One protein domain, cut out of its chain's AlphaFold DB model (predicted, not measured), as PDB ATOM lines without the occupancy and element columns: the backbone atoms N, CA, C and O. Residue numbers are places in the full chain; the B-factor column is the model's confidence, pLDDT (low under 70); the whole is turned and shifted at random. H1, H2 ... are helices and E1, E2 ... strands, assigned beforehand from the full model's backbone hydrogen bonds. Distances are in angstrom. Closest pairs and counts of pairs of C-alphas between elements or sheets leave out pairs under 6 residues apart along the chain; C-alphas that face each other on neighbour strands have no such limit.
ATOM      1  N   LEU A1164      64.613  55.106-172.366       86.75
ATOM      2  CA  LEU A1164      63.406  54.776-173.131       86.75
ATOM      3  C   LEU A1164      62.694  56.025-173.659       86.75
ATOM      4  O   LEU A1164      62.253  56.073-174.809       86.75
ATOM      5  N   ARG A1165      62.647  57.099-172.867       86.19
ATOM      6  CA  ARG A1165      62.091  58.384-173.307       86.19
ATOM      7  C   ARG A1165      62.911  59.029-174.429       86.19
ATOM      8  O   ARG A1165      62.342  59.720-175.276       86.19
ATOM      9  N   LYS A1166      64.235  58.842-174.438       84.81
ATOM     10  CA  LYS A1166      65.114  59.300-175.525       84.81
ATOM     11  C   LYS A1166      64.901  58.470-176.793       84.81
ATOM     12  O   LYS A1166      64.894  59.063-177.868       84.81
ATOM     13  N   LEU A1167      64.683  57.158-176.666       80.12
ATOM     14  CA  LEU A1167      64.330  56.284-177.790       80.12
ATOM     15  C   LEU A1167      62.987  56.672-178.417       80.12
ATOM     16  O   LEU A1167      62.944  56.932-179.613       80.12
ATOM     17  N   LYS A1168      61.926  56.846-177.615       75.50
ATOM     18  CA  LYS A1168      60.601  57.279-178.105       75.50
ATOM     19  C   LYS A1168      60.669  58.546-178.964       75.50
ATOM     20  O   LYS A1168      60.014  58.647-179.990       75.50
ATOM     21  N   LYS A1169      61.478  59.534-178.563       69.44
ATOM     22  CA  LYS A1169      61.644  60.783-179.331       69.44
ATOM     23  C   LYS A1169      62.273  60.584-180.713       69.44
ATOM     24  O   LYS A1169      62.151  61.478-181.541       69.44
ATOM     25  N   ARG A1170      62.997  59.485-180.924       67.19
ATOM     26  CA  ARG A1170      63.708  59.166-182.169       67.19
ATOM     27  C   ARG A1170      62.926  58.208-183.070       67.19
ATOM     28  O   ARG A1170      63.285  58.075-184.231       67.19
ATOM     29  N   SER A1171      61.885  57.555-182.552       60.62
ATOM     30  CA  SER A1171      61.169  56.472-183.232       60.62
ATOM     31  C   SER A1171      59.667  56.628-182.990       60.62
ATOM     32  O   SER A1171      59.171  56.285-181.919       60.62
ATOM     33  N   SER A1172      58.946  57.201-183.956       54.66
ATOM     34  CA  SER A1172      57.540  57.607-183.810       54.66
ATOM     35  C   SER A1172      56.511  56.482-183.992       54.66
ATOM     36  O   SER A1172      55.393  56.659-183.526       54.66
ATOM     37  N   ASN A1173      56.865  55.332-184.583       53.69
ATOM     38  CA  ASN A1173      55.932  54.230-184.883       53.69
ATOM     39  C   ASN A1173      56.579  52.853-184.669       53.69
ATOM     40  O   ASN A1173      57.099  52.273-185.616       53.69
ATOM     41  N   MET A1174      56.570  52.315-183.447       55.34
ATOM     42  CA  MET A1174      57.132  50.983-183.187       55.34
ATOM     43  C   MET A1174      56.410  50.262-182.038       55.34
ATOM     44  O   MET A1174      56.521  50.667-180.881       55.34
ATOM     45  N   HIS A1175      55.741  49.145-182.344       62.84
ATOM     46  CA  HIS A1175      55.295  48.133-181.372       62.84
ATOM     47  C   HIS A1175      56.482  47.244-180.942       62.84
ATOM     48  O   HIS A1175      56.446  46.027-181.095       62.84
ATOM     49  N   ILE A1176      57.572  47.841-180.451       68.31
ATOM     50  CA  ILE A1176      58.759  47.085-180.019       68.31
ATOM     51  C   ILE A1176      58.538  46.541-178.600       68.31
ATOM     52  O   ILE A1176      58.152  47.280-177.688       68.31
ATOM     53  N   LEU A1177      58.816  45.249-178.410       76.75
ATOM     54  CA  LEU A1177      58.926  44.618-177.097       76.75
ATOM     55  C   LEU A1177      60.375  44.722-176.618       76.75
ATOM     56  O   LEU A1177      61.236  43.985-177.079       76.75
ATOM     57  N   LEU A1178      60.643  45.599-175.654       83.88
ATOM     58  CA  LEU A1178      61.972  45.734-175.068       83.88
ATOM     59  C   LEU A1178      62.154  44.775-173.895       83.88
ATOM     60  O   LEU A1178      61.366  44.769-172.942       83.88
ATOM     61  N   ARG A1179      63.234  43.997-173.938       82.88
ATOM     62  CA  ARG A1179      63.636  43.110-172.842       82.88
ATOM     63  C   ARG A1179      64.736  43.782-172.031       82.88
ATOM     64  O   ARG A1179      65.777  44.150-172.573       82.88
ATOM     65  N   VAL A1180      64.497  43.965-170.736       85.12
ATOM     66  CA  VAL A1180      65.443  44.586-169.802       85.12
ATOM     67  C   VAL A1180      65.979  43.515-168.864       85.12
ATOM     68  O   VAL A1180      65.229  42.954-168.067       85.12
ATOM     69  N   TYR A1181      67.277  43.250-168.948       81.81
ATOM     70  CA  TYR A1181      67.974  42.290-168.099       81.81
ATOM     71  C   TYR A1181      68.654  43.030-166.951       81.81
ATOM     72  O   TYR A1181      69.498  43.898-167.183       81.81
ATOM     73  N   LEU A1182      68.267  42.708-165.718       80.12
ATOM     74  CA  LEU A1182      68.838  43.281-164.499       80.12
ATOM     75  C   LEU A1182      70.011  42.419-164.034       80.12
ATOM     76  O   LEU A1182      69.869  41.201-163.904       80.12
ATOM     77  N   LYS A1183      71.167  43.046-163.782       77.38
ATOM     78  CA  LYS A1183      72.359  42.319-163.330       77.38
ATOM     79  C   LYS A1183      72.166  41.819-161.900       77.38
ATOM     80  O   LYS A1183      71.716  42.588-161.048       77.38
ATOM     81  N   ARG A1184      72.506  40.555-161.627       66.06
ATOM     82  CA  ARG A1184      72.381  39.977-160.276       66.06
ATOM     83  C   ARG A1184      73.347  40.667-159.305       66.06
ATOM     84  O   ARG A1184      74.521  40.846-159.614       66.06
ATOM     85  N   PHE A1185      72.844  41.047-158.133       59.69
ATOM     86  CA  PHE A1185      73.612  41.619-157.022       59.69
ATOM     87  C   PHE A1185      73.174  40.936-155.719       59.69
ATOM     88  O   PHE A1185      72.002  40.622-155.561       59.69
ATOM     89  N   MET A1186      74.117  40.698-154.805       48.16
ATOM     90  CA  MET A1186      73.929  39.903-153.579       48.16
ATOM     91  C   MET A1186      72.686  40.311-152.743       48.16
ATOM     92  O   MET A1186      72.651  41.431-152.231       48.16
ATOM     93  N   GLY A1187      71.736  39.372-152.553       54.66
ATOM     94  CA  GLY A1187      70.664  39.384-151.530       54.66
ATOM     95  C   GLY A1187      69.285  39.963-151.925       54.66
ATOM     96  O   GLY A1187      68.883  40.953-151.328       54.66
ATOM     97  N   ASP A1188      68.586  39.358-152.898       52.97
ATOM     98  CA  ASP A1188      67.311  39.762-153.556       52.97
ATOM     99  C   ASP A1188      66.280  40.615-152.755       52.97
ATOM    100  O   ASP A1188      66.035  40.325-151.585       52.97
ATOM    101  N   PRO A1189      65.624  41.643-153.373       52.97
ATOM    102  CA  PRO A1189      64.819  41.480-154.597       52.97
ATOM    103  C   PRO A1189      65.086  42.523-155.715       52.97
ATOM    104  O   PRO A1189      64.742  43.696-155.569       52.97
ATOM    105  N   PRO A1190      65.593  42.119-156.898       66.56
ATOM    106  CA  PRO A1190      65.776  43.002-158.046       66.56
ATOM    107  C   PRO A1190      64.689  42.837-159.114       66.56
ATOM    108  O   PRO A1190      64.445  43.773-159.856       66.56
ATOM    109  N   LEU A1191      64.004  41.696-159.230       73.31
ATOM    110  CA  LEU A1191      63.086  41.466-160.354       73.31
ATOM    111  C   LEU A1191      61.651  41.933-160.074       73.31
ATOM    112  O   LEU A1191      61.088  42.700-160.857       73.31
ATOM    113  N   LEU A1192      61.075  41.515-158.943       72.75
ATOM    114  CA  LEU A1192      59.675  41.790-158.595       72.75
ATOM    115  C   LEU A1192      59.388  43.299-158.489       72.75
ATOM    116  O   LEU A1192      58.372  43.782-158.986       72.75
ATOM    117  N   LEU A1193      60.327  44.069-157.922       75.75
ATOM    118  CA  LEU A1193      60.202  45.525-157.807       75.75
ATOM    119  C   LEU A1193      60.089  46.210-159.170       75.75
ATOM    120  O   LEU A1193      59.273  47.110-159.323       75.75
ATOM    121  N   PHE A1194      60.864  45.780-160.168       80.12
ATOM    122  CA  PHE A1194      60.801  46.352-161.515       80.12
ATOM    123  C   PHE A1194      59.607  45.828-162.314       80.12
ATOM    124  O   PHE A1194      59.041  46.571-163.117       80.12
ATOM    125  N   GLN A1195      59.172  44.587-162.072       79.88
ATOM    126  CA  GLN A1195      57.939  44.055-162.659       79.88
ATOM    127  C   GLN A1195      56.717  44.895-162.261       79.88
ATOM    128  O   GLN A1195      55.895  45.207-163.124       79.88
ATOM    129  N   ASN A1196      56.660  45.366-161.011       79.06
ATOM    130  CA  ASN A1196      55.608  46.273-160.532       79.06
ATOM    131  C   ASN A1196      55.605  47.646-161.240       79.06
ATOM    132  O   ASN A1196      54.597  48.351-161.215       79.06
ATOM    133  N   GLU A1197      56.694  48.011-161.926       85.38
ATOM    134  CA  GLU A1197      56.824  49.272-162.669       85.38
ATOM    135  C   GLU A1197      56.527  49.134-164.171       85.38
ATOM    136  O   GLU A1197      56.574  50.118-164.914       85.38
ATOM    137  N   LYS A1198      56.176  47.932-164.650       84.38
ATOM    138  CA  LYS A1198      55.885  47.678-166.072       84.38
ATOM    139  C   LYS A1198      54.789  48.596-166.623       84.38
ATOM    140  O   LYS A1198      54.954  49.157-167.707       84.38
ATOM    141  N   THR A1199      53.704  48.796-165.869       83.19
ATOM    142  CA  THR A1199      52.580  49.657-166.284       83.19
ATOM    143  C   THR A1199      53.026  51.097-166.518       83.19
ATOM    144  O   THR A1199      52.646  51.711-167.515       83.19
ATOM    145  N   PHE A1200      53.905  51.615-165.656       87.62
ATOM    146  CA  PHE A1200      54.461  52.954-165.789       87.62
ATOM    147  C   PHE A1200      55.238  53.121-167.101       87.62
ATOM    148  O   PHE A1200      55.047  54.121-167.800       87.62
ATOM    149  N   PHE A1201      56.089  52.162-167.475       87.25
ATOM    150  CA  PHE A1201      56.854  52.239-168.724       87.25
ATOM    151  C   PHE A1201      55.965  52.135-169.963       87.25
ATOM    152  O   PHE A1201      56.118  52.944-170.883       87.25
ATOM    153  N   CYS A1202      54.998  51.214-169.959       83.88
ATOM    154  CA  CYS A1202      54.007  51.099-171.026       83.88
ATOM    155  C   CYS A1202      53.270  52.431-171.232       83.88
ATOM    156  O   CYS A1202      53.266  52.970-172.338       83.88
ATOM    157  N   ASN A1203      52.747  53.027-170.160       84.75
ATOM    158  CA  ASN A1203      51.939  54.244-170.237       84.75
ATOM    159  C   ASN A1203      52.762  55.504-170.558       84.75
ATOM    160  O   ASN A1203      52.329  56.358-171.332       84.75
ATOM    161  N   SER A1204      53.956  55.647-169.978       84.94
ATOM    162  CA  SER A1204      54.769  56.863-170.135       84.94
ATOM    163  C   SER A1204      55.611  56.858-171.418       84.94
ATOM    164  O   SER A1204      55.729  57.880-172.111       84.94
ATOM    165  N   CYS A1205      56.186  55.708-171.774       82.94
ATOM    166  CA  CYS A1205      57.062  55.562-172.931       82.94
ATOM    167  C   CYS A1205      56.324  55.026-174.163       82.94
ATOM    168  O   CYS A1205      56.766  55.313-175.269       82.94
ATOM    169  N   GLY A1206      55.160  54.384-174.023       77.88
ATOM    170  CA  GLY A1206      54.457  53.763-175.153       77.88
ATOM    171  C   GLY A1206      55.196  52.542-175.700       77.88
ATOM    172  O   GLY A1206      55.130  52.277-176.892       77.88
ATOM    173  N   VAL A1207      55.963  51.857-174.845       77.50
ATOM    174  CA  VAL A1207      56.789  50.703-175.214       77.50
ATOM    175  C   VAL A1207      56.480  49.554-174.266       77.50
ATOM    176  O   VAL A1207      56.391  49.765-173.055       77.50
ATOM    177  N   ASN A1208      56.340  48.343-174.801       82.44
ATOM    178  CA  ASN A1208      56.148  47.155-173.982       82.44
ATOM    179  C   ASN A1208      57.491  46.728-173.402       82.44
ATOM    180  O   ASN A1208      58.399  46.362-174.141       82.44
ATOM    181  N   VAL A1209      57.619  46.780-172.078       85.75
ATOM    182  CA  VAL A1209      58.849  46.407-171.372       85.75
ATOM    183  C   VAL A1209      58.625  45.107-170.610       85.75
ATOM    184  O   VAL A1209      57.612  44.944-169.932       85.75
ATOM    185  N   SER A1210      59.566  44.171-170.718       85.25
ATOM    186  CA  SER A1210      59.603  42.959-169.892       85.25
ATOM    187  C   SER A1210      60.937  42.869-169.167       85.25
ATOM    188  O   SER A1210      61.987  43.027-169.788       85.25
ATOM    189  N   PHE A1211      60.885  42.639-167.857       86.25
ATOM    190  CA  PHE A1211      62.061  42.554-166.997       86.25
ATOM    191  C   PHE A1211      62.448  41.097-166.765       86.25
ATOM    192  O   PHE A1211      61.578  40.267-166.502       86.25
ATOM    193  N   TYR A1212      63.748  40.817-166.824       82.00
ATOM    194  CA  TYR A1212      64.330  39.499-166.594       82.00
ATOM    195  C   TYR A1212      65.504  39.617-165.621       82.00
ATOM    196  O   TYR A1212      66.275  40.580-165.675       82.00
ATOM    197  N   ALA A1213      65.652  38.633-164.736       76.94
ATOM    198  CA  ALA A1213      66.893  38.463-163.993       76.94
ATOM    199  C   ALA A1213      67.974  37.921-164.937       76.94
ATOM    200  O   ALA A1213      67.683  37.132-165.838       76.94
ATOM    201  N   GLN A1214      69.220  38.343-164.738       71.06
ATOM    202  CA  GLN A1214      70.355  37.760-165.448       71.06
ATOM    203  C   GLN A1214      70.468  36.245-165.142       71.06
ATOM    204  O   GLN A1214      70.303  35.866-163.976       71.06
ATOM    205  N   PRO A1215      70.747  35.385-166.144       63.84
ATOM    206  CA  PRO A1215      71.010  33.957-165.934       63.84
ATOM    207  C   PRO A1215      72.232  33.709-165.031       63.84
ATOM    208  O   PRO A1215      73.179  34.497-165.039       63.84
ATOM    209  N   GLU A1216      72.218  32.626-164.249       57.19
ATOM    210  CA  GLU A1216      73.369  32.202-163.430       57.19
ATOM    211  C   GLU A1216      74.531  31.744-164.318       57.19
ATOM    212  O   GLU A1216      74.310  31.072-165.320       57.19
ATOM    213  N   GLY A1217      75.765  32.117-163.961       56.12
ATOM    214  CA  GLY A1217      76.988  31.678-164.654       56.12
ATOM    215  C   GLY A1217      77.498  32.579-165.787       56.12
ATOM    216  O   GLY A1217      78.602  32.358-166.266       56.12
ATOM    217  N   VAL A1218      76.758  33.621-166.180       54.56
ATOM    218  CA  VAL A1218      77.135  34.534-167.281       54.56
ATOM    219  C   VAL A1218      77.850  35.771-166.723       54.56
ATOM    220  O   VAL A1218      77.234  36.563-166.007       54.56
ATOM    221  N   SER A1219      79.130  35.973-167.053       52.94
ATOM    222  CA  SER A1219      79.897  37.174-166.683       52.94
ATOM    223  C   SER A1219      79.818  38.214-167.807       52.94
ATOM    224  O   SER A1219      80.328  38.027-168.902       52.94
ATOM    225  N   ILE A1220      79.185  39.360-167.540       51.91
ATOM    226  CA  ILE A1220      78.867  40.406-168.539       51.91
ATOM    227  C   ILE A1220      80.098  41.144-169.118       51.91
ATOM    228  O   ILE A1220      79.949  41.996-170.011       51.91
ATOM    229  N   ASP A1221      81.303  40.851-168.633       52.19
ATOM    230  CA  ASP A1221      82.526  41.528-169.076       52.19
ATOM    231  C   ASP A1221      83.019  41.072-170.456       52.19
ATOM    232  O   ASP A1221      83.740  41.821-171.111       52.19
ATOM    233  N   THR A1222      82.541  39.947-170.988       50.19
ATOM    234  CA  THR A1222      82.831  39.533-172.369       50.19
ATOM    235  C   THR A1222      81.706  39.946-173.319       50.19
ATOM    236  O   THR A1222      80.608  39.391-173.296       50.19
ATOM    237  N   GLU A1223      81.972  40.926-174.193       52.12
ATOM    238  CA  GLU A1223      81.043  41.395-175.241       52.12
ATOM    239  C   GLU A1223      80.483  40.255-176.117       52.12
ATOM    240  O   GLU A1223      79.353  40.364-176.592       52.12
ATOM    241  N   MET A1224      81.213  39.137-176.239       50.91
ATOM    242  CA  MET A1224      80.803  37.917-176.946       50.91
ATOM    243  C   MET A1224      79.508  37.276-176.419       50.91
ATOM    244  O   MET A1224      78.673  36.879-177.223       50.91
ATOM    245  N   GLU A1225      79.282  37.191-175.103       55.50
ATOM    246  CA  GLU A1225      78.106  36.476-174.564       55.50
ATOM    247  C   GLU A1225      76.811  37.277-174.730       55.50
ATOM    248  O   GLU A1225      75.756  36.721-175.034       55.50
ATOM    249  N   ILE A1226      76.887  38.606-174.613       56.06
ATOM    250  CA  ILE A1226      75.755  39.489-174.927       56.06
ATOM    251  C   ILE A1226      75.459  39.431-176.428       56.06
ATOM    252  O   ILE A1226      74.292  39.461-176.812       56.06
ATOM    253  N   HIS A1227      76.496  39.337-177.268       54.50
ATOM    254  CA  HIS A1227      76.334  39.160-178.707       54.50
ATOM    255  C   HIS A1227      75.694  37.808-179.042       54.50
ATOM    256  O   HIS A1227      74.827  37.771-179.899       54.50
ATOM    257  N   ASN A1228      76.006  36.735-178.311       55.31
ATOM    258  CA  ASN A1228      75.362  35.429-178.484       55.31
ATOM    259  C   ASN A1228      73.887  35.435-178.034       55.31
ATOM    260  O   ASN A1228      73.023  35.001-178.792       55.31
ATOM    261  N   ILE A1229      73.563  36.032-176.876       56.69
ATOM    262  CA  ILE A1229      72.164  36.234-176.426       56.69
ATOM    263  C   ILE A1229      71.382  37.112-177.422       56.69
ATOM    264  O   ILE A1229      70.185  36.912-177.641       56.69
ATOM    265  N   ALA A1230      72.054  38.095-178.025       55.66
ATOM    266  CA  ALA A1230      71.485  38.966-179.045       55.66
ATOM    267  C   ALA A1230      71.289  38.250-180.397       55.66
ATOM    268  O   ALA A1230      70.236  38.379-181.023       55.66
ATOM    269  N   ASN A1231      72.263  37.446-180.821       54.50
ATOM    270  CA  ASN A1231      72.251  36.718-182.088       54.50
ATOM    271  C   ASN A1231      71.186  35.616-182.123       54.50
ATOM    272  O   ASN A1231      70.679  35.312-183.198       54.50
ATOM    273  N   GLU A1232      70.772  35.081-180.971       53.91
ATOM    274  CA  GLU A1232      69.682  34.104-180.923       53.91
ATOM    275  C   GLU A1232      68.272  34.728-180.927       53.91
ATOM    276  O   GLU A1232      67.332  33.997-181.239       53.91
ATOM    277  N   ARG A1233      68.064  36.028-180.591       54.88
ATOM    278  CA  ARG A1233      66.695  36.605-180.438       54.88
ATOM    279  C   ARG A1233      66.508  38.151-180.344       54.88
ATOM    280  O   ARG A1233      65.371  38.543-180.070       54.88
ATOM    281  N   GLY A1234      67.507  39.035-180.524       60.72
ATOM    282  CA  GLY A1234      67.291  40.509-180.491       60.72
ATOM    283  C   GLY A1234      68.540  41.423-180.435       60.72
ATOM    284  O   GLY A1234      69.610  41.000-180.037       60.72
ATOM    285  N   LYS A1235      68.448  42.719-180.789       72.12
ATOM    286  CA  LYS A1235      69.611  43.654-180.883       72.12
ATOM    287  C   LYS A1235      69.901  44.396-179.566       72.12
ATOM    288  O   LYS A1235      68.988  44.967-178.975       72.12
ATOM    289  N   VAL A1236      71.169  44.507-179.138       77.50
ATOM    290  CA  VAL A1236      71.553  45.321-177.957       77.50
ATOM    291  C   VAL A1236      71.345  46.812-178.223       77.50
ATOM    292  O   VAL A1236      71.965  47.382-179.119       77.50
ATOM    293  N   LEU A1237      70.502  47.467-177.419       77.31
ATOM    294  CA  LEU A1237      70.222  48.902-177.537       77.31
ATOM    295  C   LEU A1237      71.001  49.755-176.530       77.31
ATOM    296  O   LEU A1237      71.343  50.900-176.836       77.31
ATOM    297  N   HIS A1238      71.247  49.241-175.319       82.00
ATOM    298  CA  HIS A1238      71.991  49.953-174.275       82.00
ATOM    299  C   HIS A1238      72.556  49.010-173.212       82.00
ATOM    300  O   HIS A1238      71.851  48.128-172.723       82.00
ATOM    301  N   LYS A1239      73.808  49.257-172.809       79.00
ATOM    302  CA  LYS A1239      74.489  48.583-171.697       79.00
ATOM    303  C   LYS A1239      74.725  49.605-170.584       79.00
ATOM    304  O   LYS A1239      75.528  50.522-170.740       79.00
ATOM    305  N   GLY A1240      73.992  49.461-169.485       74.31
ATOM    306  CA  GLY A1240      74.169  50.238-168.261       74.31
ATOM    307  C   GLY A1240      75.029  49.496-167.236       74.31
ATOM    308  O   GLY A1240      75.328  48.303-167.368       74.31
ATOM    309  N   GLN A1241      75.406  50.192-166.160       75.25
ATOM    310  CA  GLN A1241      76.169  49.577-165.068       75.25
ATOM    311  C   GLN A1241      75.398  48.426-164.404       75.25
ATOM    312  O   GLN A1241      76.005  47.403-164.099       75.25
ATOM    313  N   LEU A1242      74.073  48.553-164.262       76.88
ATOM    314  CA  LEU A1242      73.215  47.614-163.522       76.88
ATOM    315  C   LEU A1242      72.161  46.894-164.387       76.88
ATOM    316  O   LEU A1242      71.432  46.048-163.877       76.88
ATOM    317  N   PHE A1243      72.073  47.199-165.684       81.75
ATOM    318  CA  PHE A1243      71.067  46.615-166.577       81.75
ATOM    319  C   PHE A1243      71.511  46.613-168.046       81.75
ATOM    320  O   PHE A1243      72.409  47.364-168.434       81.75
ATOM    321  N   ILE A1244      70.857  45.795-168.869       79.50
ATOM    322  CA  ILE A1244      71.020  45.737-170.329       79.50
ATOM    323  C   ILE A1244      69.633  45.789-170.980       79.50
ATOM    324  O   ILE A1244      68.713  45.130-170.503       79.50
ATOM    325  N   ILE A1245      69.471  46.570-172.053       80.88
ATOM    326  CA  ILE A1245      68.217  46.666-172.823       80.88
ATOM    327  C   ILE A1245      68.429  46.100-174.224       80.88
ATOM    328  O   ILE A1245      69.298  46.583-174.956       80.88
ATOM    329  N   LEU A1246      67.606  45.117-174.590       80.25
ATOM    330  CA  LEU A1246      67.580  44.465-175.901       80.25
ATOM    331  C   LEU A1246      66.258  44.765-176.630       80.25
ATOM    332  O   LEU A1246      65.217  44.912-175.977       80.25
ATOM    333  N   SER A1247      66.330  44.878-177.961       71.31
ATOM    334  CA  SER A1247      65.201  45.099-178.880       71.31
ATOM    335  C   SER A1247      64.606  43.826-179.433       71.31
ATOM    336  O   SER A1247      65.401  42.895-179.691       71.31
TER     337      SER A1247
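What this domain is: This is residues 1164 to 1247 of the 1247 residues of the protein "Valine--tRNA ligase, putative" of Plasmodium ovale (malaria parasite P. ovale) (UniProt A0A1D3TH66). A small twisted sheet of four strands forms the middle, with short helices placed round it: H2 covers the edge strand E2, H3 grazes that same strand with H1 next to it, and the longest helix, H4, lies at the other end of the sheet, near E3 and E4. The printed part has 84 residues with four named helices and four named strands, in the order H1 E1 H2 H3 E2 H4 E3 E4. The mixed sheet runs E2 E1 E4 E3, and the class is mixed, helices and strands. The whole is compact, with a radius of gyration of the C-alphas of 13.3 A and spans of 37 by 28 by 20 A.

How they stand to each other: H1, residues 1164 to 1168, and H3, residues 1198 to 1205, only just touch, with 3 pairs of C-alphas within 8 A; the closest are those of Arg 1165 and Cys 1205, 5.8 A apart. E1, residues 1177 to 1182, and E2, residues 1208 to 1213, are parallel neighbours at 26 degrees, with N 1180 and O 1210 within hydrogen-bond range at 2.8 A. H2, residues 1191 to 1195, is on the sheet over E2, at a height over the sheet of 7.7 A; the closest C-alphas of H2 and E2 are those of Leu 1191 and Ala 1213, 6.1 A apart. H2 and H3 meet only through their link. H3 only grazes the sheet, with residues 1198 to 1202; C-alphas 1202 and 1208 are the closest of H3 and E2, 5.4 A apart. E1, H2, H3 and E2 make a strand-helix-strand unit, two parallel neighbour strands with helices between, its crossover right-handed. H4, residues 1223 to 1233, only grazes the sheet, with residues 1226 to 1233; its closest C-alpha pair with E3, residues 1236 to 1239, is Ala 1230 and Val 1236, 6.4 A apart. E2, H4 and E3 make a split unit, with E1 and E4 between its strands, also right-handed. E3 and E4, residues 1243 to 1246, form an antiparallel hairpin, with N 1245 and O 1238 at 2.9 A. E4 is also antiparallel to E1, with N 1181 and O 1244 at 2.8 A. Every O i to N i+4 pair is within hydrogen-bond range in H1, H2 and H3, and 6 of 7 are in H4.

Where its parts are: H1 begins at C-alpha 1164, (63.406, 54.776, -173.131). E1 is 16.1 A long, E2 17.1 A, H3 10.5 A and H4 16.0 A. E4 ends at C-alpha 1246, (67.580, 44.465, -175.901).

The domain as a whole: The two C-alphas farthest apart, those of Asn 1173 and Gly 1187, are 39.4 A apart. The printed part has no cut and no long link. The mean pLDDT of the printed part is 70.6; residues 1169 to 1176, 1184 to 1190 and 1215 to 1234 are under 70.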